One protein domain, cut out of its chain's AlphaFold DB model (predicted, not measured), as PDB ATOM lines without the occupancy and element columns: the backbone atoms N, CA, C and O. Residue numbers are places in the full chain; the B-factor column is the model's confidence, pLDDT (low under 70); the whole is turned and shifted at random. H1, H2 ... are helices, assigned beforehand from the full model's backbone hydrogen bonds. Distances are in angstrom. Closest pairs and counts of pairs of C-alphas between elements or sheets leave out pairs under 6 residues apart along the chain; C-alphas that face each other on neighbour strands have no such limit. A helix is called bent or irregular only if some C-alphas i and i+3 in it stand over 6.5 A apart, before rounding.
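What this domain is: This is residues 4 to 206 of the 219 residues of an uncharacterized protein of Gemmatimonadales bacterium (UniProt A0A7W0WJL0). Seven helices, H3 to H9, stand lengthwise in an up-and-down bundle, each running against the one before it, with H6 in the middle between H4, H5, H7, H8 and H9. H3 packs on H4 and H5 at one side of this bundle, and the short H1 and H2 pack on H3, H2 lying far from the middle. The printed part has 203 residues with nine named helices, H1 to H9 in chain order, and no named strand: all helix. It is compact, with a radius of gyration of the C-alphas of 17.2 A, and its outline is elongated, 57 by 37 by 28 A.

Where its parts are: Find C-alpha 155 at (-5.518, 27.889, 52.376); from there H8, the longest helix, runs 38.6 A to residue 187, irregular with C-alphas 157 and 160 9.1 A apart and a kink of 84 degrees near residue 162. Before it, H7 spans residues 132 to 153, 31.7 A, and H6 residues 115 to 128, 20.3 A. H9, residues 189 to 206, runs 26.2 A to C-alpha 206 at (11.296, 20.612, 56.736). H5, residues 88 to 111, is 32.7 A long and irregular, with C-alphas 93 and 96 7.2 A apart. H4, residues 68 to 86, 25.4 A, is only just irregular: C-alphas 81 and 84 are 6.8 A apart. H3 spans residues 39 to 57, 26.8 A. H2, residues 11 to 25, 19.7 A, is irregular, with C-alphas 21 and 24 9.3 A apart. H1, residues 4 to 8, 6.6 A, begins at C-alpha 4 (-10.523, 10.459, 74.479).

How they stand to each other: Look first where H8 and H7 form a hairpin: their closest C-alphas, of Gly 137 and Gly 176, are 3.7 A apart, at a shallow tilt of 23 degrees. With residues 173 to 187 alone, H8 touches the hub H6, closest at Gly 126 and Ala 180, 3.8 A. H6 also touches H7, H5, H4 and H9; its closest C-alphas to H5, Ile 106 and Val 118, are 4.9 A apart. H3 and H4 form a hairpin, closest at Ala 53 and Gly 75, 4.0 A. H1 touches H3 at Thr 8 and Ala 52, 4.7 A. H2 touches H3 with residues 11 to 14 alone, closest at Ala 14 and Leu 45, 6.0 A, at a steep tilt of 45 degrees. H2 and H6 are apart. In H1, H6, H7 and H9 every O i to N i+4 pair is within hydrogen-bond range; elsewhere 9 of 11 in H2, 12 of 15 in H3, 10 of 15 in H4, 16 of 20 in H5 and 24 of 29 in H8.

The domain as a whole: The two farthest C-alphas, of Pro 24 and Arg 160, are 57.3 A apart. The printed part has no cut; the link from H2 to H3, residues 26 to 38, is long. No printed residue is under 70 in pLDDT.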
ATOM      1  N   ALA A   4     -10.741   9.108  73.973       85.25
ATOM      2  CA  ALA A   4     -10.523  10.459  74.479       85.25
ATOM      3  C   ALA A   4     -11.703  10.979  75.326       85.25
ATOM      4  O   ALA A   4     -11.470  11.329  76.481       85.25
ATOM      5  N   PRO A   5     -12.966  10.968  74.850       87.94
ATOM      6  CA  PRO A   5     -14.101  11.361  75.684       87.94
ATOM      7  C   PRO A   5     -14.375  10.371  76.824       87.94
ATOM      8  O   PRO A   5     -14.911  10.763  77.851       87.94
ATOM      9  N   SER A   6     -14.002   9.094  76.696       90.81
ATOM     10  CA  SER A   6     -14.100   8.160  77.826       90.81
ATOM     11  C   SER A   6     -13.097   8.498  78.933       90.81
ATOM     12  O   SER A   6     -13.437   8.414  80.107       90.81
ATOM     13  N   LEU A   7     -11.883   8.930  78.580       89.38
ATOM     14  CA  LEU A   7     -10.867   9.349  79.546       89.38
ATOM     15  C   LEU A   7     -11.256  10.639  80.278       89.38
ATOM     16  O   LEU A   7     -10.890  10.800  81.438       89.38
ATOM     17  N   THR A   8     -12.042  11.534  79.671       90.00
ATOM     18  CA  THR A   8     -12.538  12.723  80.386       90.00
ATOM     19  C   THR A   8     -13.600  12.389  81.435       90.00
ATOM     20  O   THR A   8     -13.796  13.180  82.354       90.00
ATOM     21  N   LEU A   9     -14.221  11.201  81.396       92.69
ATOM     22  CA  LEU A   9     -15.121  10.737  82.465       92.69
ATOM     23  C   LEU A   9     -14.394  10.542  83.800       92.69
ATOM     24  O   LEU A   9     -15.037  10.567  84.847       92.69
ATOM     25  N   VAL A  10     -13.063  10.427  83.785       93.19
ATOM     26  CA  VAL A  10     -12.220  10.419  84.991       93.19
ATOM     27  C   VAL A  10     -12.336  11.737  85.781       93.19
ATOM     28  O   VAL A  10     -12.060  11.773  86.979       93.19
ATOM     29  N   LEU A  11     -12.850  12.811  85.169       93.38
ATOM     30  CA  LEU A  11     -13.184  14.045  85.881       93.38
ATOM     31  C   LEU A  11     -14.368  13.890  86.845       93.38
ATOM     32  O   LEU A  11     -14.461  14.662  87.792       93.38
ATOM     33  N   LEU A  12     -15.250  12.902  86.655       94.94
ATOM     34  CA  LEU A  12     -16.375  12.653  87.566       94.94
ATOM     35  C   LEU A  12     -15.909  12.246  88.976       94.94
ATOM     36  O   LEU A  12     -16.308  12.917  89.930       94.94
ATOM     37  N   PRO A  13     -15.060  11.211  89.155       95.31
ATOM     38  CA  PRO A  13     -14.534  10.883  90.477       95.31
ATOM     39  C   PRO A  13     -13.637  11.992  91.041       95.31
ATOM     40  O   PRO A  13     -13.684  12.232  92.245       95.31
ATOM     41  N   ALA A  14     -12.883  12.714  90.200       94.19
ATOM     42  CA  ALA A  14     -12.086  13.859  90.649       94.19
ATOM     43  C   ALA A  14     -12.974  14.973  91.231       94.19
ATOM     44  O   ALA A  14     -12.743  15.438  92.345       94.19
ATOM     45  N   TRP A  15     -14.037  15.346  90.513       95.19
ATOM     46  CA  TRP A  15     -15.013  16.332  90.967       95.19
ATOM     47  C   TRP A  15     -15.731  15.884  92.240       95.19
ATOM     48  O   TRP A  15     -15.895  16.678  93.164       95.19
ATOM     49  N   TRP A  16     -16.134  14.612  92.314       95.88
ATOM     50  CA  TRP A  16     -16.785  14.063  93.502       95.88
ATOM     51  C   TRP A  16     -15.871  14.149  94.729       95.88
ATOM     52  O   TRP A  16     -16.297  14.636  95.775       95.88
ATOM     53  N   LEU A  17     -14.602  13.752  94.583       93.69
ATOM     54  CA  LEU A  17     -13.617  13.811  95.660       93.69
ATOM     55  C   LEU A  17     -13.338  15.257  96.088       93.69
ATOM     56  O   LEU A  17     -13.368  15.555  97.278       93.69
ATOM     57  N   MET A  18     -13.146  16.172  95.136       94.25
ATOM     58  CA  MET A  18     -12.994  17.598  95.436       94.25
ATOM     59  C   MET A  18     -14.197  18.152  96.195       94.25
ATOM     60  O   MET A  18     -14.027  18.885  97.163       94.25
ATOM     61  N   ARG A  19     -15.418  17.798  95.780       95.00
ATOM     62  CA  ARG A  19     -16.642  18.247  96.447       95.00
ATOM     63  C   ARG A  19     -16.733  17.710  97.874       95.00
ATOM     64  O   ARG A  19     -17.168  18.438  98.759       95.00
ATOM     65  N   ALA A  20     -16.322  16.463  98.095       94.06
ATOM     66  CA  ALA A  20     -16.265  15.874  99.429       94.06
ATOM     67  C   ALA A  20     -15.246  16.594 100.331       94.06
ATOM     68  O   ALA A  20     -15.536  16.816 101.502       94.06
ATOM     69  N   ILE A  21     -14.096  17.002  99.779       93.00
ATOM     70  CA  ILE A  21     -13.064  17.765 100.502       93.00
ATOM     71  C   ILE A  21     -13.533  19.195 100.805       93.00
ATOM     72  O   ILE A  21     -13.339  19.680 101.914       93.00
ATOM     73  N   ALA A  22     -14.162  19.864  99.838       92.94
ATOM     74  CA  ALA A  22     -14.606  21.250  99.972       92.94
ATOM     75  C   ALA A  22     -15.781  21.435 100.949       92.94
ATOM     76  O   ALA A  22     -16.006  22.530 101.460       92.94
ATOM     77  N   GLY A  23     -16.566  20.378 101.189       92.25
ATOM     78  CA  GLY A  23     -17.707  20.426 102.096       92.25
ATOM     79  C   GLY A  23     -18.710  21.535 101.721       92.25
ATOM     80  O   GLY A  23     -19.127  21.608 100.560       92.25
ATOM     81  N   PRO A  24     -19.142  22.384 102.675       89.88
ATOM     82  CA  PRO A  24     -20.153  23.415 102.435       89.88
ATOM     83  C   PRO A  24     -19.639  24.635 101.655       89.88
ATOM     84  O   PRO A  24     -20.454  25.353 101.081       89.88
ATOM     85  N   GLU A  25     -18.324  24.872 101.607       87.25
ATOM     86  CA  GLU A  25     -17.731  26.026 100.905       87.25
ATOM     87  C   GLU A  25     -17.881  25.918  99.376       87.25
ATOM     88  O   GLU A  25     -17.922  26.923  98.664       87.25
ATOM     89  N   GLY A  26     -18.041  24.692  98.869       89.44
ATOM     90  CA  GLY A  26     -18.258  24.415  97.453       89.44
ATOM     91  C   GLY A  26     -16.992  24.524  96.594       89.44
ATOM     92  O   GLY A  26     -15.874  24.600  97.085       89.44
ATOM     93  N   LEU A  27     -17.167  24.483  95.268       90.44
ATOM     94  CA  LEU A  27     -16.072  24.408  94.284       90.44
ATOM     95  C   LEU A  27     -15.981  25.664  93.408       90.44
ATOM     96  O   LEU A  27     -15.833  25.582  92.188       90.44
ATOM     97  N   ALA A  28     -16.116  26.844  94.014       92.62
ATOM     98  CA  ALA A  28     -15.898  28.092  93.292       92.62
ATOM     99  C   ALA A  28     -14.426  28.203  92.859       92.62
ATOM    100  O   ALA A  28     -13.526  27.924  93.645       92.62
ATOM    101  N   MET A  29     -14.162  28.674  91.633       88.75
ATOM    102  CA  MET A  29     -12.791  28.781  91.096       88.75
ATOM    103  C   MET A  29     -11.858  29.617  91.987       88.75
ATOM    104  O   MET A  29     -10.675  29.317  92.090       88.75
ATOM    105  N   ALA A  30     -12.393  30.645  92.653       91.06
ATOM    106  CA  ALA A  30     -11.634  31.485  93.577       91.06
ATOM    107  C   ALA A  30     -11.270  30.778  94.897       91.06
ATOM    108  O   ALA A  30     -10.311  31.185  95.544       91.06
ATOM    109  N   ALA A  31     -12.010  29.734  95.279       90.31
ATOM    110  CA  ALA A  31     -11.802  28.966  96.508       90.31
ATOM    111  C   ALA A  31     -10.897  27.737  96.304       90.31
ATOM    112  O   ALA A  31     -10.479  27.119  97.278       90.31
ATOM    113  N   LEU A  32     -10.572  27.373  95.056       90.06
ATOM    114  CA  LEU A  32      -9.738  26.202  94.761       90.06
ATOM    115  C   LEU A  32      -8.365  26.222  95.462       90.06
ATOM    116  O   LEU A  32      -8.010  25.196  96.039       90.06
ATOM    117  N   PRO A  33      -7.614  27.344  95.488       91.31
ATOM    118  CA  PRO A  33      -6.308  27.377  96.150       91.31
ATOM    119  C   PRO A  33      -6.385  27.304  97.681       91.31
ATOM    120  O   PRO A  33      -5.367  27.083  98.326       91.31
ATOM    121  N   SER A  34      -7.561  27.542  98.272       90.88
ATOM    122  CA  SER A  34      -7.775  27.511  99.725       90.88
ATOM    123  C   SER A  34      -8.384  26.199 100.216       90.88
ATOM    124  O   SER A  34      -8.672  26.078 101.405       90.88
ATOM    125  N   LEU A  35      -8.601  25.220  99.330       90.56
ATOM    126  CA  LEU A  35      -9.154  23.933  99.732       90.56
ATOM    127  C   LEU A  35      -8.197  23.223 100.705       90.56
ATOM    128  O   LEU A  35      -7.000  23.137 100.418       90.56
ATOM    129  N   PRO A  36      -8.702  22.653 101.815       90.19
ATOM    130  CA  PRO A  36      -7.888  21.946 102.803       90.19
ATOM    131  C   PRO A  36      -7.503  20.549 102.291       90.19
ATOM    132  O   PRO A  36      -7.916  19.518 102.826       90.19
ATOM    133  N   THR A  37      -6.747  20.497 101.197       90.94
ATOM    134  CA  THR A  37      -6.295  19.246 100.594       90.94
ATOM    135  C   THR A  37      -5.110  18.689 101.380       90.94
ATOM    136  O   THR A  37      -4.181  19.394 101.761       90.94
ATOM    137  N   SER A  38      -5.160  17.390 101.679       95.25
ATOM    138  CA  SER A  38      -3.993  16.691 102.220       95.25
ATOM    139  C   SER A  38      -3.054  16.289 101.075       95.25
ATOM    140  O   SER A  38      -3.545  15.981  99.983       95.25
ATOM    141  N   PRO A  39      -1.735  16.143 101.308       95.94
ATOM    142  CA  PRO A  39      -0.800  15.697 100.270       95.94
ATOM    143  C   PRO A  39      -1.180  14.351  99.633       95.94
ATOM    144  O   PRO A  39      -0.923  14.103  98.457       95.94
ATOM    145  N   ALA A  40      -1.823  13.460 100.397       96.06
ATOM    146  CA  ALA A  40      -2.336  12.195  99.876       96.06
ATOM    147  C   ALA A  40      -3.499  12.406  98.892       96.06
ATOM    148  O   ALA A  40      -3.541  11.760  97.847       96.06
ATOM    149  N   ALA A  41      -4.417  13.329  99.197       95.94
ATOM    150  CA  ALA A  41      -5.513  13.680  98.301       95.94
ATOM    151  C   ALA A  41      -4.995  14.323  97.007       95.94
ATOM    152  O   ALA A  41      -5.439  13.944  95.924       95.94
ATOM    153  N   GLU A  42      -4.009  15.222  97.096       97.12
ATOM    154  CA  GLU A  42      -3.386  15.824  95.914       97.12
ATOM    155  C   GLU A  42      -2.760  14.775  94.990       97.12
ATOM    156  O   GLU A  42      -3.008  14.776  93.783       97.12
ATOM    157  N   ARG A  43      -2.002  13.826  95.556       97.19
ATOM    158  CA  ARG A  43      -1.377  12.730  94.797       97.19
ATOM    159  C   ARG A  43      -2.395  11.816  94.118       97.19
ATOM    160  O   ARG A  43      -2.065  11.238  93.085       97.19
ATOM    161  N   LEU A  44      -3.600  11.678  94.672       97.06
ATOM    162  CA  LEU A  44      -4.689  10.911  94.061       97.06
ATOM    163  C   LEU A  44      -5.426  11.700  92.972       97.06
ATOM    164  O   LEU A  44      -5.824  11.116  91.970       97.06
ATOM    165  N   LEU A  45      -5.592  13.014  93.141       97.38
ATOM    166  CA  LEU A  45      -6.301  13.890  92.202       97.38
ATOM    167  C   LEU A  45      -5.458  14.269  90.975       97.38
ATOM    168  O   LEU A  45      -5.969  14.273  89.855       97.38
ATOM    169  N   ALA A  46      -4.168  14.557  91.161       97.81
ATOM    170  CA  ALA A  46      -3.255  14.945  90.087       97.81
ATOM    171  C   ALA A  46      -3.259  14.004  88.861       97.81
ATOM    172  O   ALA A  46      -3.416  14.510  87.748       97.81
ATOM    173  N   PRO A  47      -3.170  12.663  88.989       97.88
ATOM    174  CA  PRO A  47      -3.170  11.780  87.826       97.88
ATOM    175  C   PRO A  47      -4.520  11.798  87.097       97.88
ATOM    176  O   PRO A  47      -4.547  11.671  85.876       97.88
ATOM    177  N   LEU A  48      -5.634  12.025  87.803       97.62
ATOM    178  CA  LEU A  48      -6.959  12.162  87.190       97.62
ATOM    179  C   LEU A  48      -7.017  13.406  86.295       97.62
ATOM    180  O   LEU A  48      -7.470  13.328  85.151       97.62
ATOM    181  N   PHE A  49      -6.496  14.536  86.781       97.88
ATOM    182  CA  PHE A  49      -6.385  15.761  85.990       97.88
ATOM    183  C   PHE A  49      -5.414  15.623  84.824       97.88
ATOM    184  O   PHE A  49      -5.734  16.056  83.719       97.88
ATOM    185  N   LEU A  50      -4.254  15.007  85.049       97.69
ATOM    186  CA  LEU A  50      -3.245  14.780  84.018       97.69
ATOM    187  C   LEU A  50      -3.785  13.896  82.895       97.69
ATOM    188  O   LEU A  50      -3.635  14.253  81.732       97.69
ATOM    189  N   VAL A  51      -4.464  12.792  83.219       97.19
ATOM    190  CA  VAL A  51      -5.080  11.899  82.224       97.19
ATOM    191  C   VAL A  51      -6.192  12.612  81.458       97.19
ATOM    192  O   VAL A  51      -6.230  12.536  80.229       97.19
ATOM    193  N   ALA A  52      -7.072  13.338  82.151       96.69
ATOM    194  CA  ALA A  52      -8.147  14.081  81.504       96.69
ATOM    195  C   ALA A  52      -7.610  15.193  80.589       96.69
ATOM    196  O   ALA A  52      -8.063  15.333  79.453       96.69
ATOM    197  N   ALA A  53      -6.607  15.947  81.041       97.12
ATOM    198  CA  ALA A  53      -5.943  16.951  80.223       97.12
ATOM    199  C   ALA A  53      -5.227  16.297  79.033       97.12
ATOM    200  O   ALA A  53      -5.410  16.747  77.899       97.12
ATOM    201  N   TRP A  54      -4.493  15.199  79.253       97.06
ATOM    202  CA  TRP A  54      -3.785  14.454  78.208       97.06
ATOM    203  C   TRP A  54      -4.745  13.983  77.118       97.06
ATOM    204  O   TRP A  54      -4.448  14.110  75.929       97.06
ATOM    205  N   ALA A  55      -5.941  13.534  77.512       95.75
ATOM    206  CA  ALA A  55      -6.983  13.089  76.597       95.75
ATOM    207  C   ALA A  55      -7.416  14.150  75.577       95.75
ATOM    208  O   ALA A  55      -7.841  13.810  74.473       95.75
ATOM    209  N   THR A  56      -7.262  15.428  75.921       95.62
ATOM    210  CA  THR A  56      -7.632  16.551  75.051       95.62
ATOM    211  C   THR A  56      -6.474  17.070  74.199       95.62
ATOM    212  O   THR A  56      -6.693  17.871  73.301       95.62
ATOM    213  N   THR A  57      -5.242  16.607  74.413       94.44
ATOM    214  CA  THR A  57      -4.066  17.128  73.691       94.44
ATOM    215  C   THR A  57      -3.999  16.709  72.232       94.44
ATOM    216  O   THR A  57      -3.361  17.380  71.428       94.44
ATOM    217  N   GLY A  58      -4.594  15.563  71.887       92.69
ATOM    218  CA  GLY A  58      -4.378  14.935  70.585       92.69
ATOM    219  C   GLY A  58      -2.914  14.540  70.333       92.69
ATOM    220  O   GLY A  58      -2.524  14.356  69.180       92.69
ATOM    221  N   LEU A  59      -2.097  14.395  71.381       95.56
ATOM    222  CA  LEU A  59      -0.784  13.760  71.289       95.56
ATOM    223  C   LEU A  59      -0.938  12.239  71.202       95.56
ATOM    224  O   LEU A  59      -2.015  11.677  71.423       95.56
ATOM    225  N   TRP A  60       0.134  11.543  70.832       96.06
ATOM    226  CA  TRP A  60       0.139  10.081  70.833       96.06
ATOM    227  C   TRP A  60      -0.132   9.536  72.251       96.06
ATOM    228  O   TRP A  60       0.400  10.089  73.208       96.06
ATOM    229  N   PRO A  61      -0.951   8.480  72.427       95.00
ATOM    230  CA  PRO A  61      -1.587   7.638  71.406       95.00
ATOM    231  C   PRO A  61      -2.963   8.133  70.908       95.00
ATOM    232  O   PRO A  61      -3.588   7.479  70.078       95.00
ATOM    233  N   LEU A  62      -3.444   9.292  71.359       93.75
ATOM    234  CA  LEU A  62      -4.802   9.802  71.103       93.75
ATOM    235  C   LEU A  62      -4.922  10.711  69.867       93.75
ATOM    236  O   LEU A  62      -5.991  11.244  69.570       93.75
ATOM    237  N   HIS A  63      -3.848  10.820  69.090       93.56
ATOM    238  CA  HIS A  63      -3.685  11.727  67.952       93.56
ATOM    239  C   HIS A  63      -4.668  11.572  66.781       93.56
ATOM    240  O   HIS A  63      -4.632  12.388  65.856       93.56
ATOM    241  N   ARG A  64      -5.505  10.527  66.784       92.06
ATOM    242  CA  ARG A  64      -6.497  10.233  65.732       92.06
ATOM    243  C   ARG A  64      -7.936  10.544  66.129       92.06
ATOM    244  O   ARG A  64      -8.823  10.379  65.305       92.06
ATOM    245  N   GLN A  65      -8.190  10.911  67.384       91.62
ATOM    246  CA  GLN A  65      -9.562  10.949  67.900       91.62
ATOM    247  C   GLN A  65     -10.200  12.329  67.865       91.62
ATOM    248  O   GLN A  65     -11.412  12.431  67.703       91.62
ATOM    249  N   LEU A  66      -9.398  13.378  68.031       88.25
ATOM    250  CA  LEU A  66      -9.865  14.755  68.095       88.25
ATOM    251  C   LEU A  66      -8.927  15.662  67.286       88.25
ATOM    252  O   LEU A  66      -7.730  15.367  67.194       88.25
ATOM    253  N   PRO A  67      -9.435  16.777  66.732       89.44
ATOM    254  CA  PRO A  67      -8.589  17.831  66.186       89.44
ATOM    255  C   PRO A  67      -7.741  18.426  67.318       89.44
ATOM    256  O   PRO A  67      -8.242  19.173  68.160       89.44
ATOM    257  N   ALA A  68      -6.462  18.048  67.356       87.31
ATOM    258  CA  ALA A  68      -5.556  18.325  68.470       87.31
ATOM    259  C   ALA A  68      -5.514  19.816  68.841       87.31
ATOM    260  O   ALA A  68      -5.669  20.156  70.009       87.31
ATOM    261  N   ALA A  69      -5.403  20.713  67.856       87.50
ATOM    262  CA  ALA A  69      -5.295  22.145  68.119       87.50
ATOM    263  C   ALA A  69      -6.571  22.791  68.689       87.50
ATOM    264  O   ALA A  69      -6.479  23.808  69.370       87.50
ATOM    265  N   LEU A  70      -7.751  22.202  68.460       92.62
ATOM    266  CA  LEU A  70      -9.006  22.686  69.052       92.62
ATOM    267  C   LEU A  70      -9.207  22.163  70.475       92.62
ATOM    268  O   LEU A  70      -9.718  22.881  71.330       92.62
ATOM    269  N   ALA A  71      -8.815  20.914  70.730       94.12
ATOM    270  CA  ALA A  71      -9.023  20.273  72.023       94.12
ATOM    271  C   ALA A  71      -7.920  20.616  73.043       94.12
ATOM    272  O   ALA A  71      -8.217  20.787  74.225       94.12
ATOM    273  N   ALA A  72      -6.667  20.789  72.606       96.38
ATOM    274  CA  ALA A  72      -5.528  21.023  73.495       96.38
ATOM    275  C   ALA A  72      -5.664  22.267  74.398       96.38
ATOM    276  O   ALA A  72      -5.287  22.172  75.571       96.38
ATOM    277  N   PRO A  73      -6.241  23.403  73.942       97.19
ATOM    278  CA  PRO A  73      -6.529  24.540  74.815       97.19
ATOM    279  C   PRO A  73      -7.411  24.184  76.016       97.19
ATOM    280  O   PRO A  73      -7.197  24.719  77.099       97.19
ATOM    281  N   VAL A  74      -8.356  23.250  75.867       96.44
ATOM    282  CA  VAL A  74      -9.234  22.815  76.966       96.44
ATOM    283  C   VAL A  74      -8.426  22.100  78.048       96.44
ATOM    284  O   VAL A  74      -8.555  22.429  79.227       96.44
ATOM    285  N   GLY A  75      -7.540  21.178  77.664       96.38
ATOM    286  CA  GLY A  75      -6.634  20.505  78.601       96.38
ATOM    287  C   GLY A  75      -5.665  21.466  79.275       96.38
ATOM    288  O   GLY A  75      -5.458  21.392  80.483       96.38
ATOM    289  N   ALA A  76      -5.121  22.418  78.520       97.00
ATOM    290  CA  ALA A  76      -4.256  23.453  79.070       97.00
ATOM    291  C   ALA A  76      -4.992  24.347  80.078       97.00
ATOM    292  O   ALA A  76      -4.452  24.640  81.142       97.00
ATOM    293  N   MET A  77      -6.238  24.738  79.787       97.00
ATOM    294  CA  MET A  77      -7.080  25.486  80.723       97.00
ATOM    295  C   MET A  77      -7.388  24.670  81.976       97.00
ATOM    296  O   MET A  77      -7.292  25.214  83.074       97.00
ATOM    297  N   LEU A  78      -7.703  23.378  81.835       96.88
ATOM    298  CA  LEU A  78      -7.908  22.476  82.967       96.88
ATOM    299  C   LEU A  78      -6.670  22.444  83.874       96.88
ATOM    300  O   LEU A  78      -6.795  22.616  85.084       96.88
ATOM    301  N   LEU A  79      -5.471  22.294  83.306       97.31
ATOM    302  CA  LEU A  79      -4.243  22.287  84.100       97.31
ATOM    303  C   LEU A  79      -3.961  23.647  84.742       97.31
ATOM    304  O   LEU A  79      -3.787  23.729  85.954       97.31
ATOM    305  N   ALA A  80      -3.955  24.719  83.951       96.44
ATOM    306  CA  ALA A  80      -3.552  26.046  84.407       96.44
ATOM    307  C   ALA A  80      -4.542  26.683  85.392       96.44
ATOM    308  O   ALA A  80      -4.138  27.475  86.241       96.44
ATOM    309  N   ARG A  81      -5.843  26.391  85.264       95.75
ATOM    310  CA  ARG A  81      -6.896  27.023  86.076       95.75
ATOM    311  C   ARG A  81      -7.436  26.139  87.188       95.75
ATOM    312  O   ARG A  81      -7.996  26.690  88.127       95.75
ATOM    313  N   VAL A  82      -7.294  24.819  87.080       96.12
ATOM    314  CA  VAL A  82      -7.851  23.880  88.060       96.12
ATOM    315  C   VAL A  82      -6.746  23.041  88.682       96.12
ATOM    316  O   VAL A  82      -6.517  23.165  89.877       96.12
ATOM    317  N   ALA A  83      -6.024  22.233  87.907       96.50
ATOM    318  CA  ALA A  83      -5.111  21.246  88.486       96.50
ATOM    319  C   ALA A  83      -3.932  21.886  89.238       96.50
ATOM    320  O   ALA A  83      -3.734  21.591  90.410       96.50
ATOM    321  N   ILE A  84      -3.188  22.797  88.599       95.81
ATOM    322  CA  ILE A  84      -1.996  23.421  89.196       95.81
ATOM    323  C   ILE A  84      -2.346  24.212  90.471       95.81
ATOM    324  O   ILE A  84      -1.651  24.031  91.465       95.81
ATOM    325  N   PRO A  85      -3.415  25.038  90.508       95.50
ATOM    326  CA  PRO A  85      -3.794  25.733  91.738       95.50
ATOM    327  C   PRO A  85      -4.382  24.835  92.833       95.50
ATOM    328  O   PRO A  85      -4.317  25.213  93.996       95.50
ATOM    329  N   THR A  86      -4.997  23.699  92.477       95.38
ATOM    330  CA  THR A  86      -5.711  22.838  93.444       95.38
ATOM    331  C   THR A  86      -4.816  21.754  94.038       95.38
ATOM    332  O   THR A  86      -5.024  21.366  95.181       95.38
ATOM    333  N   VAL A  87      -3.880  21.211  93.252       97.00
ATOM    334  CA  VAL A  87      -3.051  20.055  93.637       97.00
ATOM    335  C   VAL A  87      -1.571  20.232  93.252       97.00
ATOM    336  O   VAL A  87      -1.023  19.398  92.524       97.00
ATOM    337  N   PRO A  88      -0.912  21.332  93.665       96.44
ATOM    338  CA  PRO A  88       0.452  21.650  93.244       96.44
ATOM    339  C   PRO A  88       1.474  20.553  93.595       96.44
ATOM    340  O   PRO A  88       2.252  20.157  92.723       96.44
ATOM    341  N   ASP A  89       1.434  19.998  94.809       96.62
ATOM    342  CA  ASP A  89       2.354  18.937  95.243       96.62
ATOM    343  C   ASP A  89       2.053  17.622  94.521       96.62
ATOM    344  O   ASP A  89       2.950  16.843  94.182       96.62
ATOM    345  N   GLY A  90       0.770  17.370  94.242       97.38
ATOM    346  CA  GLY A  90       0.347  16.264  93.392       97.38
ATOM    347  C   GLY A  90       0.939  16.365  91.982       97.38
ATOM    348  O   GLY A  90       1.459  15.380  91.458       97.38
ATOM    349  N   MET A  91       0.901  17.549  91.367       97.75
ATOM    350  CA  MET A  91       1.465  17.778  90.031       97.75
ATOM    351  C   MET A  91       2.985  17.591  90.010       97.75
ATOM    352  O   MET A  91       3.498  16.959  89.086       97.75
ATOM    353  N   GLU A  92       3.688  18.084  91.032       96.94
ATOM    354  CA  GLU A  92       5.130  17.874  91.218       96.94
ATOM    355  C   GLU A  92       5.459  16.376  91.312       96.94
ATOM    356  O   GLU A  92       6.335  15.880  90.604       96.94
ATOM    357  N   HIS A  93       4.698  15.626  92.115       97.69
ATOM    358  CA  HIS A  93       4.904  14.191  92.319       97.69
ATOM    359  C   HIS A  93       4.785  13.369  91.027       97.69
ATOM    360  O   HIS A  93       5.554  12.432  90.814       97.69
ATOM    361  N   TRP A  94       3.831  13.708  90.157       98.00
ATOM    362  CA  TRP A  94       3.586  12.983  88.907       98.00
ATOM    363  C   TRP A  94       4.380  13.522  87.708       98.00
ATOM    364  O   TRP A  94       4.406  12.880  86.650       98.00
ATOM    365  N   ARG A  95       5.069  14.664  87.849       97.31
ATOM    366  CA  ARG A  95       5.876  15.275  86.778       97.31
ATOM    367  C   ARG A  95       6.921  14.317  86.184       97.31
ATOM    368  O   ARG A  95       6.947  14.225  84.952       97.31
ATOM    369  N   PRO A  96       7.714  13.553  86.967       97.06
ATOM    370  CA  PRO A  96       8.736  12.660  86.411       97.06
ATOM    371  C   PRO A  96       8.170  11.558  85.509       97.06
ATOM    372  O   PRO A  96       8.878  11.058  84.640       97.06
ATOM    373  N   LEU A  97       6.897  11.186  85.688       97.38
ATOM    374  CA  LEU A  97       6.215  10.219  84.825       97.38
ATOM    375  C   LEU A  97       5.646  10.881  83.563       97.38
ATOM    376  O   LEU A  97       5.712  10.311  82.473       97.38
ATOM    377  N   MET A  98       5.096  12.088  83.699       97.44
ATOM    378  CA  MET A  98       4.472  12.802  82.584       97.44
ATOM    379  C   MET A  98       5.481  13.351  81.577       97.44
ATOM    380  O   MET A  98       5.202  13.340  80.379       97.44
ATOM    381  N   MET A  99       6.652  13.804  82.027       97.56
ATOM    382  CA  MET A  99       7.683  14.361  81.142       97.56
ATOM    383  C   MET A  99       8.148  13.371  80.053       97.56
ATOM    384  O   MET A  99       8.110  13.748  78.879       97.56
ATOM    385  N   PRO A 100       8.485  12.099  80.352       97.81
ATOM    386  CA  PRO A 100       8.738  11.083  79.327       97.81
ATOM    387  C   PRO A 100       7.591  10.919  78.325       97.81
ATOM    388  O   PRO A 100       7.832  10.837  77.122       97.81
ATOM    389  N   ALA A 101       6.339  10.896  78.795       97.44
ATOM    390  CA  ALA A 101       5.173  10.754  77.923       97.44
ATOM    391  C   ALA A 101       5.032  11.948  76.962       97.44
ATOM    392  O   ALA A 101       4.775  11.759  75.772       97.44
ATOM    393  N   ILE A 102       5.272  13.170  77.452       97.62
ATOM    394  CA  ILE A 102       5.305  14.393  76.639       97.62
ATOM    395  C   ILE A 102       6.416  14.315  75.593       97.62
ATOM    396  O   ILE A 102       6.154  14.563  74.419       97.62
ATOM    397  N   VAL A 103       7.630  13.927  75.992       98.12
ATOM    398  CA  VAL A 103       8.774  13.777  75.079       98.12
ATOM    399  C   VAL A 103       8.450  12.775  73.970       98.12
ATOM    400  O   VAL A 103       8.641  13.089  72.796       98.12
ATOM    401  N   LEU A 104       7.890  11.610  74.308       97.69
ATOM    402  CA  LEU A 104       7.441  10.626  73.316       97.69
ATOM    403  C   LEU A 104       6.372  11.203  72.380       97.69
ATOM    404  O   LEU A 104       6.430  10.986  71.170       97.69
ATOM    405  N   GLY A 105       5.425  11.977  72.917       97.19
ATOM    406  CA  GLY A 105       4.414  12.684  72.134       97.19
ATOM    407  C   GLY A 105       5.012  13.694  71.148       97.19
ATOM    408  O   GLY A 105       4.595  13.723  69.989       97.19
ATOM    409  N   ILE A 106       6.010  14.473  71.580       97.50
ATOM    410  CA  ILE A 106       6.736  15.444  70.744       97.50
ATOM    411  C   ILE A 106       7.492  14.728  69.631       97.50
ATOM    412  O   ILE A 106       7.341  15.090  68.467       97.50
ATOM    413  N   TRP A 107       8.265  13.692  69.962       98.00
ATOM    414  CA  TRP A 107       9.015  12.916  68.975       98.00
ATOM    415  C   TRP A 107       8.092  12.241  67.967       98.00
ATOM    416  O   TRP A 107       8.331  12.321  66.766       98.00
ATOM    417  N   HIS A 108       6.993  11.642  68.422       97.12
ATOM    418  CA  HIS A 108       5.993  11.090  67.518       97.12
ATOM    419  C   HIS A 108       5.408  12.169  66.593       97.12
ATOM    420  O   HIS A 108       5.242  11.925  65.398       97.12
ATOM    421  N   ALA A 109       5.078  13.354  67.117       96.06
ATOM    422  CA  ALA A 109       4.560  14.459  66.312       96.06
ATOM    423  C   ALA A 109       5.587  14.958  65.282       96.06
ATOM    424  O   ALA A 109       5.217  15.171  64.129       96.06
ATOM    425  N   ALA A 110       6.858  15.069  65.673       96.00
ATOM    426  CA  ALA A 110       7.972  15.423  64.797       96.00
ATOM    427  C   ALA A 110       8.144  14.405  63.658       96.00
ATOM    428  O   ALA A 110       8.162  14.779  62.491       96.00
ATOM    429  N   LEU A 111       8.189  13.111  63.988       96.00
ATOM    430  CA  LEU A 111       8.333  12.022  63.014       96.00
ATOM    431  C   LEU A 111       7.111  11.862  62.097       96.00
ATOM    432  O   LEU A 111       7.228  11.301  61.013       96.00
ATOM    433  N   SER A 112       5.941  12.337  62.530       95.19
ATOM    434  CA  SER A 112       4.699  12.293  61.750       95.19
ATOM    435  C   SER A 112       4.439  13.569  60.938       95.19
ATOM    436  O   SER A 112       3.340  13.704  60.407       95.19
ATOM    437  N   ASP A 113       5.386  14.513  60.898       94.38
ATOM    438  CA  ASP A 113       5.244  15.831  60.254       94.38
ATOM    439  C   ASP A 113       4.005  16.616  60.740       94.38
ATOM    440  O   ASP A 113       3.203  17.154  59.977       94.38
ATOM    441  N   ARG A 114       3.792  16.634  62.065       94.44
ATOM    442  CA  ARG A 114       2.664  17.325  62.717       94.44
ATOM    443  C   ARG A 114       3.169  18.491  63.572       94.44
ATOM    444  O   ARG A 114       3.246  18.341  64.798       94.44
ATOM    445  N   PRO A 115       3.461  19.666  62.983       94.75
ATOM    446  CA  PRO A 115       4.046  20.802  63.705       94.75
ATOM    447  C   PRO A 115       3.171  21.278  64.873       94.75
ATOM    448  O   PRO A 115       3.680  21.566  65.956       94.75
ATOM    449  N   SER A 116       1.846  21.259  64.714       95.69
ATOM    450  CA  SER A 116       0.901  21.597  65.786       95.69
ATOM    451  C   SER A 116       1.014  20.647  66.982       95.69
ATOM    452  O   SER A 116       0.914  21.082  68.124       95.69
ATOM    453  N   GLY A 117       1.310  19.363  66.749       96.38
ATOM    454  CA  GLY A 117       1.572  18.399  67.821       96.38
ATOM    455  C   GLY A 117       2.862  18.705  68.585       96.38
ATOM    456  O   GLY A 117       2.883  18.608  69.809       96.38
ATOM    457  N   VAL A 118       3.914  19.147  67.891       97.19
ATOM    458  CA  VAL A 118       5.174  19.581  68.520       97.19
ATOM    459  C   VAL A 118       4.935  20.801  69.416       97.19
ATOM    460  O   VAL A 118       5.354  20.807  70.573       97.19
ATOM    461  N   ALA A 119       4.200  21.800  68.920       97.38
ATOM    462  CA  ALA A 119       3.848  22.991  69.690       97.38
ATOM    463  C   ALA A 119       2.980  22.662  70.920       97.38
ATOM    464  O   ALA A 119       3.247  23.169  72.008       97.38
ATOM    465  N   ILE A 120       1.989  21.770  70.781       97.81
ATOM    466  CA  ILE A 120       1.165  21.293  71.905       97.81
ATOM    467  C   ILE A 120       2.029  20.572  72.949       97.81
ATOM    468  O   ILE A 120       1.882  20.826  74.141       97.81
ATOM    469  N   GLY A 121       2.950  19.705  72.527       97.75
ATOM    470  CA  GLY A 121       3.860  19.020  73.446       97.75
ATOM    471  C   GLY A 121       4.784  19.988  74.192       97.75
ATOM    472  O   GLY A 121       4.915  19.893  75.410       97.75
ATOM    473  N   LEU A 122       5.357  20.980  73.503       98.12
ATOM    474  CA  LEU A 122       6.126  22.044  74.158       98.12
ATOM    475  C   LEU A 122       5.272  22.883  75.116       98.12
ATOM    476  O   LEU A 122       5.755  23.285  76.173       98.12
ATOM    477  N   ALA A 123       3.999  23.125  74.794       98.25
ATOM    478  CA  ALA A 123       3.100  23.839  75.694       98.25
ATOM    479  C   ALA A 123       2.933  23.079  77.017       98.25
ATOM    480  O   ALA A 123       2.924  23.689  78.083       98.25
ATOM    481  N   TRP A 124       2.883  21.746  76.969       98.12
ATOM    482  CA  TRP A 124       2.863  20.905  78.166       98.12
ATOM    483  C   TRP A 124       4.147  20.984  78.987       98.12
ATOM    484  O   TRP A 124       4.061  21.058  80.210       98.12
ATOM    485  N   VAL A 125       5.315  21.037  78.339       98.06
ATOM    486  CA  VAL A 125       6.592  21.299  79.031       98.06
ATOM    487  C   VAL A 125       6.520  22.631  79.787       98.06
ATOM    488  O   VAL A 125       6.822  22.684  80.978       98.06
ATOM    489  N   GLY A 126       6.030  23.688  79.131       97.81
ATOM    490  CA  GLY A 126       5.843  24.999  79.754       97.81
ATOM    491  C   GLY A 126       4.889  24.968  80.953       97.81
ATOM    492  O   GLY A 126       5.222  25.511  82.007       97.81
ATOM    493  N   LEU A 127       3.734  24.303  80.814       97.69
ATOM    494  CA  LEU A 127       2.727  24.172  81.874       97.69
ATOM    495  C   LEU A 127       3.244  23.391  83.083       97.69
ATOM    496  O   LEU A 127       3.013  23.810  84.215       97.69
ATOM    497  N   LEU A 128       3.946  22.275  82.864       96.94
ATOM    498  CA  LEU A 128       4.473  21.462  83.961       96.94
ATOM    499  C   LEU A 128       5.639  22.122  84.690       96.94
ATOM    500  O   LEU A 128       5.845  21.805  85.859       96.94
ATOM    501  N   GLY A 129       6.340  23.066  84.055       95.31
ATOM    502  CA  GLY A 129       7.323  23.916  84.728       95.31
ATOM    503  C   GLY A 129       6.726  24.890  85.757       95.31
ATOM    504  O   GLY A 129       7.474  25.520  86.493       95.31
ATOM    505  N   ALA A 130       5.392  25.025  85.814       90.69
ATOM    506  CA  ALA A 130       4.638  25.771  86.831       90.69
ATOM    507  C   ALA A 130       5.045  27.249  87.041       90.69
ATOM    508  O   ALA A 130       4.669  27.874  88.031       90.69
ATOM    509  N   SER A 131       5.763  27.854  86.090       95.44
ATOM    510  CA  SER A 131       6.134  29.271  86.128       95.44
ATOM    511  C   SER A 131       5.135  30.143  85.354       95.44
ATOM    512  O   SER A 131       4.477  29.697  84.410       95.44
ATOM    513  N   ARG A 132       5.044  31.438  85.701       94.56
ATOM    514  CA  ARG A 132       4.229  32.408  84.933       94.56
ATOM    515  C   ARG A 132       4.668  32.491  83.466       94.56
ATOM    516  O   ARG A 132       3.819  32.598  82.576       94.56
ATOM    517  N   GLY A 133       5.981  32.420  83.228       96.12
ATOM    518  CA  GLY A 133       6.568  32.362  81.889       96.12
ATOM    519  C   GLY A 133       6.097  31.123  81.133       96.12
ATOM    520  O   GLY A 133       5.598  31.248  80.020       96.12
ATOM    521  N   GLY A 134       6.121  29.956  81.778       96.88
ATOM    522  CA  GLY A 134       5.657  28.689  81.214       96.88
ATOM    523  C   GLY A 134       4.184  28.688  80.804       96.88
ATOM    524  O   GLY A 134       3.864  28.258  79.698       96.88
ATOM    525  N   VAL A 135       3.290  29.238  81.635       97.06
ATOM    526  CA  VAL A 135       1.855  29.365  81.300       97.06
ATOM    527  C   VAL A 135       1.643  30.298  80.104       97.06
ATOM    528  O   VAL A 135       0.867  29.987  79.201       97.06
ATOM    529  N   THR A 136       2.356  31.426  80.070       97.69
ATOM    530  CA  THR A 136       2.298  32.374  78.945       97.69
ATOM    531  C   THR A 136       2.845  31.738  77.667       97.69
ATOM    532  O   THR A 136       2.222  31.833  76.610       97.69
ATOM    533  N   GLY A 137       3.972  31.033  77.770       97.88
ATOM    534  CA  GLY A 137       4.592  30.313  76.665       97.88
ATOM    535  C   GLY A 137       3.680  29.235  76.093       97.88
ATOM    536  O   GLY A 137       3.488  29.167  74.880       97.88
ATOM    537  N   ALA A 138       3.029  28.461  76.962       97.94
ATOM    538  CA  ALA A 138       2.035  27.470  76.575       97.94
ATOM    539  C   ALA A 138       0.842  28.095  75.841       97.94
ATOM    540  O   ALA A 138       0.424  27.579  74.806       97.94
ATOM    541  N   ALA A 139       0.318  29.226  76.324       97.88
ATOM    542  CA  ALA A 139      -0.775  29.929  75.656       97.88
ATOM    543  C   ALA A 139      -0.382  30.392  74.242       97.88
ATOM    544  O   ALA A 139      -1.144  30.185  73.298       97.88
ATOM    545  N   LEU A 140       0.819  30.959  74.081       98.12
ATOM    546  CA  LEU A 140       1.346  31.379  72.779       98.12
ATOM    547  C   LEU A 140       1.568  30.194  71.829       98.12
ATOM    548  O   LEU A 140       1.189  30.276  70.661       98.12
ATOM    549  N   LEU A 141       2.120  29.082  72.323       98.12
ATOM    550  CA  LEU A 141       2.316  27.853  71.546       98.12
ATOM    551  C   LEU A 141       0.988  27.265  71.059       98.12
ATOM    552  O   LEU A 141       0.871  26.909  69.889       98.12
ATOM    553  N   LEU A 142      -0.021  27.194  71.930       97.75
ATOM    554  CA  LEU A 142      -1.344  26.671  71.580       97.75
ATOM    555  C   LEU A 142      -2.085  27.593  70.609       97.75
ATOM    556  O   LEU A 142      -2.696  27.110  69.657       97.75
ATOM    557  N   ALA A 143      -1.996  28.911  70.805       97.38
ATOM    558  CA  ALA A 143      -2.546  29.885  69.868       97.38
ATOM    559  C   ALA A 143      -1.858  29.795  68.496       97.38
ATOM    560  O   ALA A 143      -2.536  29.794  67.469       97.38
ATOM    561  N   GLY A 144      -0.529  29.658  68.474       97.19
ATOM    562  CA  GLY A 144       0.251  29.440  67.257       97.19
ATOM    563  C   GLY A 144      -0.152  28.152  66.536       97.19
ATOM    564  O   GLY A 144      -0.433  28.194  65.342       97.19
ATOM    565  N   ALA A 145      -0.266  27.037  67.263       96.75
ATOM    566  CA  ALA A 145      -0.702  25.749  66.720       96.75
ATOM    567  C   ALA A 145      -2.112  25.821  66.113       96.75
ATOM    568  O   ALA A 145      -2.335  25.377  64.989       96.75
ATOM    569  N   LEU A 146      -3.060  26.437  66.826       96.88
ATOM    570  CA  LEU A 146      -4.424  26.631  66.338       96.88
ATOM    571  C   LEU A 146      -4.469  27.523  65.100       96.88
ATOM    572  O   LEU A 146      -5.153  27.203  64.131       96.88
ATOM    573  N   MET A 147      -3.729  28.631  65.108       96.94
ATOM    574  CA  MET A 147      -3.671  29.533  63.965       96.94
ATOM    575  C   MET A 147      -3.036  28.861  62.743       96.94
ATOM    576  O   MET A 147      -3.513  29.077  61.632       96.94
ATOM    577  N   PHE A 148      -2.014  28.022  62.935       96.31
ATOM    578  CA  PHE A 148      -1.400  27.240  61.862       96.31
ATOM    579  C   PHE A 148      -2.386  26.228  61.253       96.31
ATOM    580  O   PHE A 148      -2.562  26.196  60.032       96.31
ATOM    581  N   ASP A 149      -3.092  25.457  62.085       95.69
ATOM    582  CA  ASP A 149      -4.102  24.491  61.625       95.69
ATOM    583  C   ASP A 149      -5.270  25.188  60.899       95.69
ATOM    584  O   ASP A 149      -5.717  24.735  59.848       95.69
ATOM    585  N   LEU A 150      -5.738  26.334  61.405       96.06
ATOM    586  CA  LEU A 150      -6.782  27.121  60.738       96.06
ATOM    587  C   LEU A 150      -6.294  27.725  59.416       96.06
ATOM    588  O   LEU A 150      -7.021  27.699  58.423       96.06
ATOM    589  N   ALA A 151      -5.067  28.249  59.374       95.75
ATOM    590  CA  ALA A 151      -4.501  28.835  58.164       95.75
ATOM    591  C   ALA A 151      -4.319  27.792  57.055       95.75
ATOM    592  O   ALA A 151      -4.630  28.057  55.893       95.75
ATOM    593  N   THR A 152      -3.862  26.593  57.415       94.12
ATOM    594  CA  THR A 152      -3.717  25.476  56.475       94.12
ATOM    595  C   THR A 152      -5.073  24.947  56.008       94.12
ATOM    596  O   THR A 152      -5.251  24.737  54.808       94.12
ATOM    597  N   ALA A 153      -6.060  24.829  56.901       95.31
ATOM    598  CA  ALA A 153      -7.425  24.448  56.539       95.31
ATOM    599  C   ALA A 153      -8.109  25.471  55.612       95.31
ATOM    600  O   ALA A 153      -8.915  25.099  54.763       95.31
ATOM    601  N   TRP A 154      -7.794  26.763  55.751       96.62
ATOM    602  CA  TRP A 154      -8.381  27.852  54.959       96.62
ATOM    603  C   TRP A 154      -7.453  28.368  53.857       96.62
ATOM    604  O   TRP A 154      -7.581  29.517  53.422       96.62
ATOM    605  N   ARG A 155      -6.534  27.526  53.374       96.25
ATOM    606  CA  ARG A 155      -5.518  27.889  52.376       96.25
ATOM    607  C   ARG A 155      -6.094  28.610  51.155       96.25
ATOM    608  O   ARG A 155      -5.582  29.661  50.772       96.25
ATOM    609  N   GLU A 156      -7.165  28.073  50.573       95.56
ATOM    610  CA  GLU A 156      -7.813  28.640  49.381       95.56
ATOM    611  C   GLU A 156      -8.448  30.008  49.658       95.56
ATOM    612  O   GLU A 156      -8.354  30.922  48.842       95.56
ATOM    613  N   ARG A 157      -9.042  30.175  50.845       96.31
ATOM    614  CA  ARG A 157      -9.717  31.413  51.254       96.31
ATOM    615  C   ARG A 157      -8.732  32.524  51.610       96.31
ATOM    616  O   ARG A 157      -9.015  33.694  51.364       96.31
ATOM    617  N   LEU A 158      -7.597  32.177  52.217       94.44
ATOM    618  CA  LEU A 158      -6.595  33.152  52.649       94.44
ATOM    619  C   LEU A 158      -5.775  33.700  51.479       94.44
ATOM    620  O   LEU A 158      -5.381  34.868  51.520       94.44
ATOM    621  N   GLY A 159      -5.528  32.898  50.436       95.62
ATOM    622  CA  GLY A 159      -4.793  33.324  49.244       95.62
ATOM    623  C   GLY A 159      -3.476  34.024  49.607       95.62
ATOM    624  O   GLY A 159      -2.594  33.431  50.226       95.62
ATOM    625  N   ARG A 160      -3.367  35.322  49.291       96.19
ATOM    626  CA  ARG A 160      -2.179  36.152  49.588       96.19
ATOM    627  C   ARG A 160      -1.864  36.337  51.079       96.19
ATOM    628  O   ARG A 160      -0.746  36.711  51.409       96.19
ATOM    629  N   TRP A 161      -2.828  36.111  51.973       96.06
ATOM    630  CA  TRP A 161      -2.659  36.281  53.422       96.06
ATOM    631  C   TRP A 161      -2.106  35.040  54.122       96.06
ATOM    632  O   TRP A 161      -1.656  35.138  55.262       96.06
ATOM    633  N   LEU A 162      -2.096  33.887  53.449       96.44
ATOM    634  CA  LEU A 162      -1.547  32.645  53.989       96.44
ATOM    635  C   LEU A 162      -0.119  32.793  54.558       96.44
ATOM    636  O   LEU A 162       0.076  32.397  55.706       96.44
ATOM    637  N   PRO A 163       0.870  33.378  53.846       95.75
ATOM    638  CA  PRO A 163       2.223  33.521  54.387       95.75
ATOM    639  C   PRO A 163       2.275  34.403  55.638       95.75
ATOM    640  O   PRO A 163       3.085  34.151  56.522       95.75
ATOM    641  N   VAL A 164       1.389  35.399  55.749       96.56
ATOM    642  CA  VAL A 164       1.300  36.262  56.936       96.56
ATOM    643  C   VAL A 164       0.762  35.471  58.127       96.56
ATOM    644  O   VAL A 164       1.340  35.538  59.207       96.56
ATOM    645  N   ALA A 165      -0.300  34.685  57.932       95.75
ATOM    646  CA  ALA A 165      -0.870  33.846  58.986       95.75
ATOM    647  C   ALA A 165       0.128  32.775  59.465       95.75
ATOM    648  O   ALA A 165       0.330  32.605  60.667       95.75
ATOM    649  N   VAL A 166       0.813  32.110  58.529       95.50
ATOM    650  CA  VAL A 166       1.864  31.132  58.847       95.50
ATOM    651  C   VAL A 166       3.039  31.813  59.558       95.50
ATOM    652  O   VAL A 166       3.480  31.326  60.597       95.50
ATOM    653  N   GLY A 167       3.498  32.973  59.082       96.12
ATOM    654  CA  GLY A 167       4.568  33.740  59.724       96.12
ATOM    655  C   GLY A 167       4.217  34.175  61.148       96.12
ATOM    656  O   GLY A 167       5.004  33.972  62.068       96.12
ATOM    657  N   ALA A 168       3.004  34.691  61.364       97.00
ATOM    658  CA  ALA A 168       2.513  35.038  62.694       97.00
ATOM    659  C   ALA A 168       2.443  33.809  63.617       97.00
ATOM    660  O   ALA A 168       2.763  33.910  64.800       97.00
ATOM    661  N   SER A 169       2.076  32.639  63.080       96.38
ATOM    662  CA  SER A 169       1.986  31.402  63.868       96.38
ATOM    663  C   SER A 169       3.366  30.915  64.294       96.38
ATOM    664  O   SER A 169       3.552  30.545  65.451       96.38
ATOM    665  N   ALA A 170       4.351  31.019  63.398       95.69
ATOM    666  CA  ALA A 170       5.740  30.698  63.681       95.69
ATOM    667  C   ALA A 170       6.346  31.663  64.710       95.69
ATOM    668  O   ALA A 170       7.055  31.219  65.608       95.69
ATOM    669  N   LEU A 171       6.031  32.962  64.636       97.50
ATOM    670  CA  LEU A 171       6.466  33.946  65.634       97.50
ATOM    671  C   LEU A 171       5.872  33.656  67.017       97.50
ATOM    672  O   LEU A 171       6.607  33.643  68.003       97.50
ATOM    673  N   ALA A 172       4.567  33.377  67.091       97.44
ATOM    674  CA  ALA A 172       3.908  33.004  68.341       97.44
ATOM    675  C   ALA A 172       4.497  31.711  68.924       97.44
ATOM    676  O   ALA A 172       4.817  31.662  70.112       97.44
ATOM    677  N   ALA A 173       4.713  30.692  68.087       96.06
ATOM    678  CA  ALA A 173       5.322  29.433  68.500       96.06
ATOM    679  C   ALA A 173       6.788  29.602  68.928       96.06
ATOM    680  O   ALA A 173       7.204  28.991  69.906       96.06
ATOM    681  N   GLY A 174       7.563  30.453  68.251       96.69
ATOM    682  CA  GLY A 174       8.950  30.750  68.610       96.69
ATOM    683  C   GLY A 174       9.059  31.467  69.956       96.69
ATOM    684  O   GLY A 174       9.774  31.005  70.843       96.69
ATOM    685  N   ALA A 175       8.295  32.548  70.146       98.00
ATOM    686  CA  ALA A 175       8.258  33.280  71.412       98.00
ATOM    687  C   ALA A 175       7.730  32.406  72.561       98.00
ATOM    688  O   ALA A 175       8.318  32.367  73.642       98.00
ATOM    689  N   GLY A 176       6.649  31.661  72.315       98.00
ATOM    690  CA  GLY A 176       6.083  30.743  73.298       98.00
ATOM    691  C   GLY A 176       7.012  29.577  73.630       98.00
ATOM    692  O   GLY A 176       7.124  29.193  74.793       98.00
ATOM    693  N   GLY A 177       7.726  29.061  72.628       97.81
ATOM    694  CA  GLY A 177       8.721  28.004  72.764       97.81
ATOM    695  C   GLY A 177       9.873  28.405  73.675       97.81
ATOM    696  O   GLY A 177      10.215  27.636  74.566       97.81
ATOM    697  N   LEU A 178      10.419  29.617  73.524       97.69
ATOM    698  CA  LEU A 178      11.484  30.121  74.400       97.69
ATOM    699  C   LEU A 178      11.046  30.147  75.871       97.69
ATOM    700  O   LEU A 178      11.731  29.587  76.723       97.69
ATOM    701  N   LEU A 179       9.869  30.714  76.153       98.00
ATOM    702  CA  LEU A 179       9.320  30.788  77.512       98.00
ATOM    703  C   LEU A 179       9.002  29.402  78.096       98.00
ATOM    704  O   LEU A 179       9.220  29.150  79.282       98.00
ATOM    705  N   ALA A 180       8.478  28.491  77.273       97.69
ATOM    706  CA  ALA A 180       8.171  27.129  77.691       97.69
ATOM    707  C   ALA A 180       9.441  26.320  77.985       97.69
ATOM    708  O   ALA A 180       9.472  25.585  78.968       97.69
ATOM    709  N   VAL A 181      10.490  26.479  77.171       98.00
ATOM    710  CA  VAL A 181      11.790  25.821  77.365       98.00
ATOM    711  C   VAL A 181      12.501  26.371  78.592       98.00
ATOM    712  O   VAL A 181      12.988  25.584  79.392       98.00
ATOM    713  N   GLU A 182      12.516  27.688  78.793       98.12
ATOM    714  CA  GLU A 182      13.061  28.295  80.011       98.12
ATOM    715  C   GLU A 182      12.361  27.739  81.260       98.12
ATOM    716  O   GLU A 182      13.019  27.280  82.193       98.12
ATOM    717  N   SER A 183      11.025  27.710  81.257       97.00
ATOM    718  CA  SER A 183      10.225  27.121  82.340       97.00
ATOM    719  C   SER A 183      10.537  25.632  82.543       97.00
ATOM    720  O   SER A 183      10.722  25.180  83.670       97.00
ATOM    721  N   GLY A 184      10.636  24.870  81.451       96.94
ATOM    722  CA  GLY A 184      10.946  23.443  81.480       96.94
ATOM    723  C   GLY A 184      12.345  23.146  82.015       96.94
ATOM    724  O   GLY A 184      12.501  22.223  82.803       96.94
ATOM    725  N   LEU A 185      13.355  23.940  81.650       97.38
ATOM    726  CA  LEU A 185      14.733  23.773  82.119       97.38
ATOM    727  C   LEU A 185      14.867  24.009  83.627       97.38
ATOM    728  O   LEU A 185      15.663  23.329  84.267       97.38
ATOM    729  N   HIS A 186      14.080  24.925  84.196       96.12
ATOM    730  CA  HIS A 186      14.045  25.131  85.646       96.12
ATOM    731  C   HIS A 186      13.415  23.954  86.400       96.12
ATOM    732  O   HIS A 186      13.770  23.720  87.552       96.12
ATOM    733  N   ALA A 187      12.495  23.224  85.765       94.88
ATOM    734  CA  ALA A 187      11.806  22.099  86.386       94.88
ATOM    735  C   ALA A 187      12.509  20.754  86.146       94.88
ATOM    736  O   ALA A 187      12.718  19.998  87.084       94.88
ATOM    737  N   GLU A 188      12.861  20.444  84.895       96.12
ATOM    738  CA  GLU A 188      13.382  19.146  84.452       96.12
ATOM    739  C   GLU A 188      14.299  19.306  83.226       96.12
ATOM    740  O   GLU A 188      13.856  19.296  82.069       96.12
ATOM    741  N   VAL A 189      15.610  19.425  83.463       97.19
ATOM    742  CA  VAL A 189      16.609  19.698  82.413       97.19
ATOM    743  C   VAL A 189      16.651  18.593  81.356       97.19
ATOM    744  O   VAL A 189      16.552  18.876  80.163       97.19
ATOM    745  N   VAL A 190      16.778  17.327  81.775       97.81
ATOM    746  CA  VAL A 190      17.023  16.194  80.863       97.81
ATOM    747  C   VAL A 190      15.880  16.039  79.860       97.81
ATOM    748  O   VAL A 190      16.108  16.004  78.650       97.81
ATOM    749  N   TYR A 191      14.639  16.001  80.343       97.94
ATOM    750  CA  TYR A 191      13.478  15.830  79.473       97.94
ATOM    751  C   TYR A 191      13.194  17.064  78.619       97.94
ATOM    752  O   TYR A 191      12.757  16.916  77.480       97.94
ATOM    753  N   THR A 192      13.489  18.267  79.117       97.69
ATOM    754  CA  THR A 192      13.338  19.490  78.320       97.69
ATOM    755  C   THR A 192      14.337  19.526  77.166       97.69
ATOM    756  O   THR A 192      13.952  19.820  76.037       97.69
ATOM    757  N   VAL A 193      15.596  19.136  77.394       98.06
ATOM    758  CA  VAL A 193      16.591  18.997  76.317       98.06
ATOM    759  C   VAL A 193      16.146  17.946  75.293       98.06
ATOM    760  O   VAL A 193      16.206  18.199  74.088       98.06
ATOM    761  N   LEU A 194      15.625  16.799  75.743       97.81
ATOM    762  CA  LEU A 194      15.091  15.770  74.843       97.81
ATOM    763  C   LEU A 194      13.882  16.270  74.035       97.81
ATOM    764  O   LEU A 194      13.801  15.997  72.836       97.81
ATOM    765  N   ALA A 195      12.979  17.039  74.645       96.94
ATOM    766  CA  ALA A 195      11.860  17.677  73.954       96.94
ATOM    767  C   ALA A 195      12.346  18.658  72.873       96.94
ATOM    768  O   ALA A 195      11.908  18.577  71.726       96.94
ATOM    769  N   VAL A 196      13.301  19.535  73.207       97.25
ATOM    770  CA  VAL A 196      13.897  20.501  72.266       97.25
ATOM    771  C   VAL A 196      14.609  19.793  71.115       97.25
ATOM    772  O   VAL A 196      14.480  20.216  69.968       97.25
ATOM    773  N   SER A 197      15.304  18.684  71.376       96.31
ATOM    774  CA  SER A 197      15.946  17.906  70.310       96.31
ATOM    775  C   SER A 197      14.935  17.332  69.305       96.31
ATOM    776  O   SER A 197      15.200  17.346  68.104       96.31
ATOM    777  N   GLY A 198      13.739  16.937  69.760       92.00
ATOM    778  CA  GLY A 198      12.646  16.522  68.874       92.00
ATOM    779  C   GLY A 198      12.114  17.670  68.009       92.00
ATOM    780  O   GLY A 198      11.822  17.478  66.831       92.00
ATOM    781  N   VAL A 199      12.054  18.890  68.557       91.88
ATOM    782  CA  VAL A 199      11.678  20.107  67.810       91.88
ATOM    783  C   VAL A 199      12.723  20.426  66.739       91.88
ATOM    784  O   VAL A 199      12.368  20.706  65.595       91.88
ATOM    785  N   ALA A 200      14.010  20.347  67.086       93.19
ATOM    786  CA  ALA A 200      15.106  20.558  66.145       93.19
ATOM    787  C   ALA A 200      15.095  19.514  65.016       93.19
ATOM    788  O   ALA A 200      15.280  19.871  63.853       93.19
ATOM    789  N   ALA A 201      14.812  18.246  65.337       88.44
ATOM    790  CA  ALA A 201      14.655  17.185  64.345       88.44
ATOM    791  C   ALA A 201      13.482  17.459  63.385       88.44
ATOM    792  O   ALA A 201      13.645  17.313  62.173       88.44
ATOM    793  N   ALA A 202      12.335  17.924  63.898       89.31
ATOM    794  CA  ALA A 202      11.203  18.333  63.062       89.31
ATOM    795  C   ALA A 202      11.580  19.485  62.116       89.31
ATOM    796  O   ALA A 202      11.295  19.433  60.923       89.31
ATOM    797  N   ALA A 203      12.265  20.512  62.629       89.25
ATOM    798  CA  ALA A 203      12.695  21.653  61.825       89.25
ATOM    799  C   ALA A 203      13.695  21.252  60.726       89.25
ATOM    800  O   ALA A 203      13.595  21.727  59.594       89.25
ATOM    801  N   ALA A 204      14.631  20.348  61.037       88.50
ATOM    802  CA  ALA A 204      15.606  19.839  60.078       88.50
ATOM    803  C   ALA A 204      14.957  19.025  58.945       88.50
ATOM    804  O   ALA A 204      15.429  19.090  57.814       88.50
ATOM    805  N   ALA A 205      13.866  18.305  59.224       84.44
ATOM    806  CA  ALA A 205      13.133  17.539  58.215       84.44
ATOM    807  C   ALA A 205      12.391  18.426  57.196       84.44
ATOM    808  O   ALA A 205      12.191  18.017  56.055       84.44
ATOM    809  N   VAL A 206      12.002  19.642  57.596       84.06
ATOM    810  CA  VAL A 206      11.296  20.612  56.736       84.06
ATOM    811  C   VAL A 206      12.264  21.443  55.886       84.06
ATOM    812  O   VAL A 206      11.875  21.981  54.846       84.06
TER     813      VAL A 206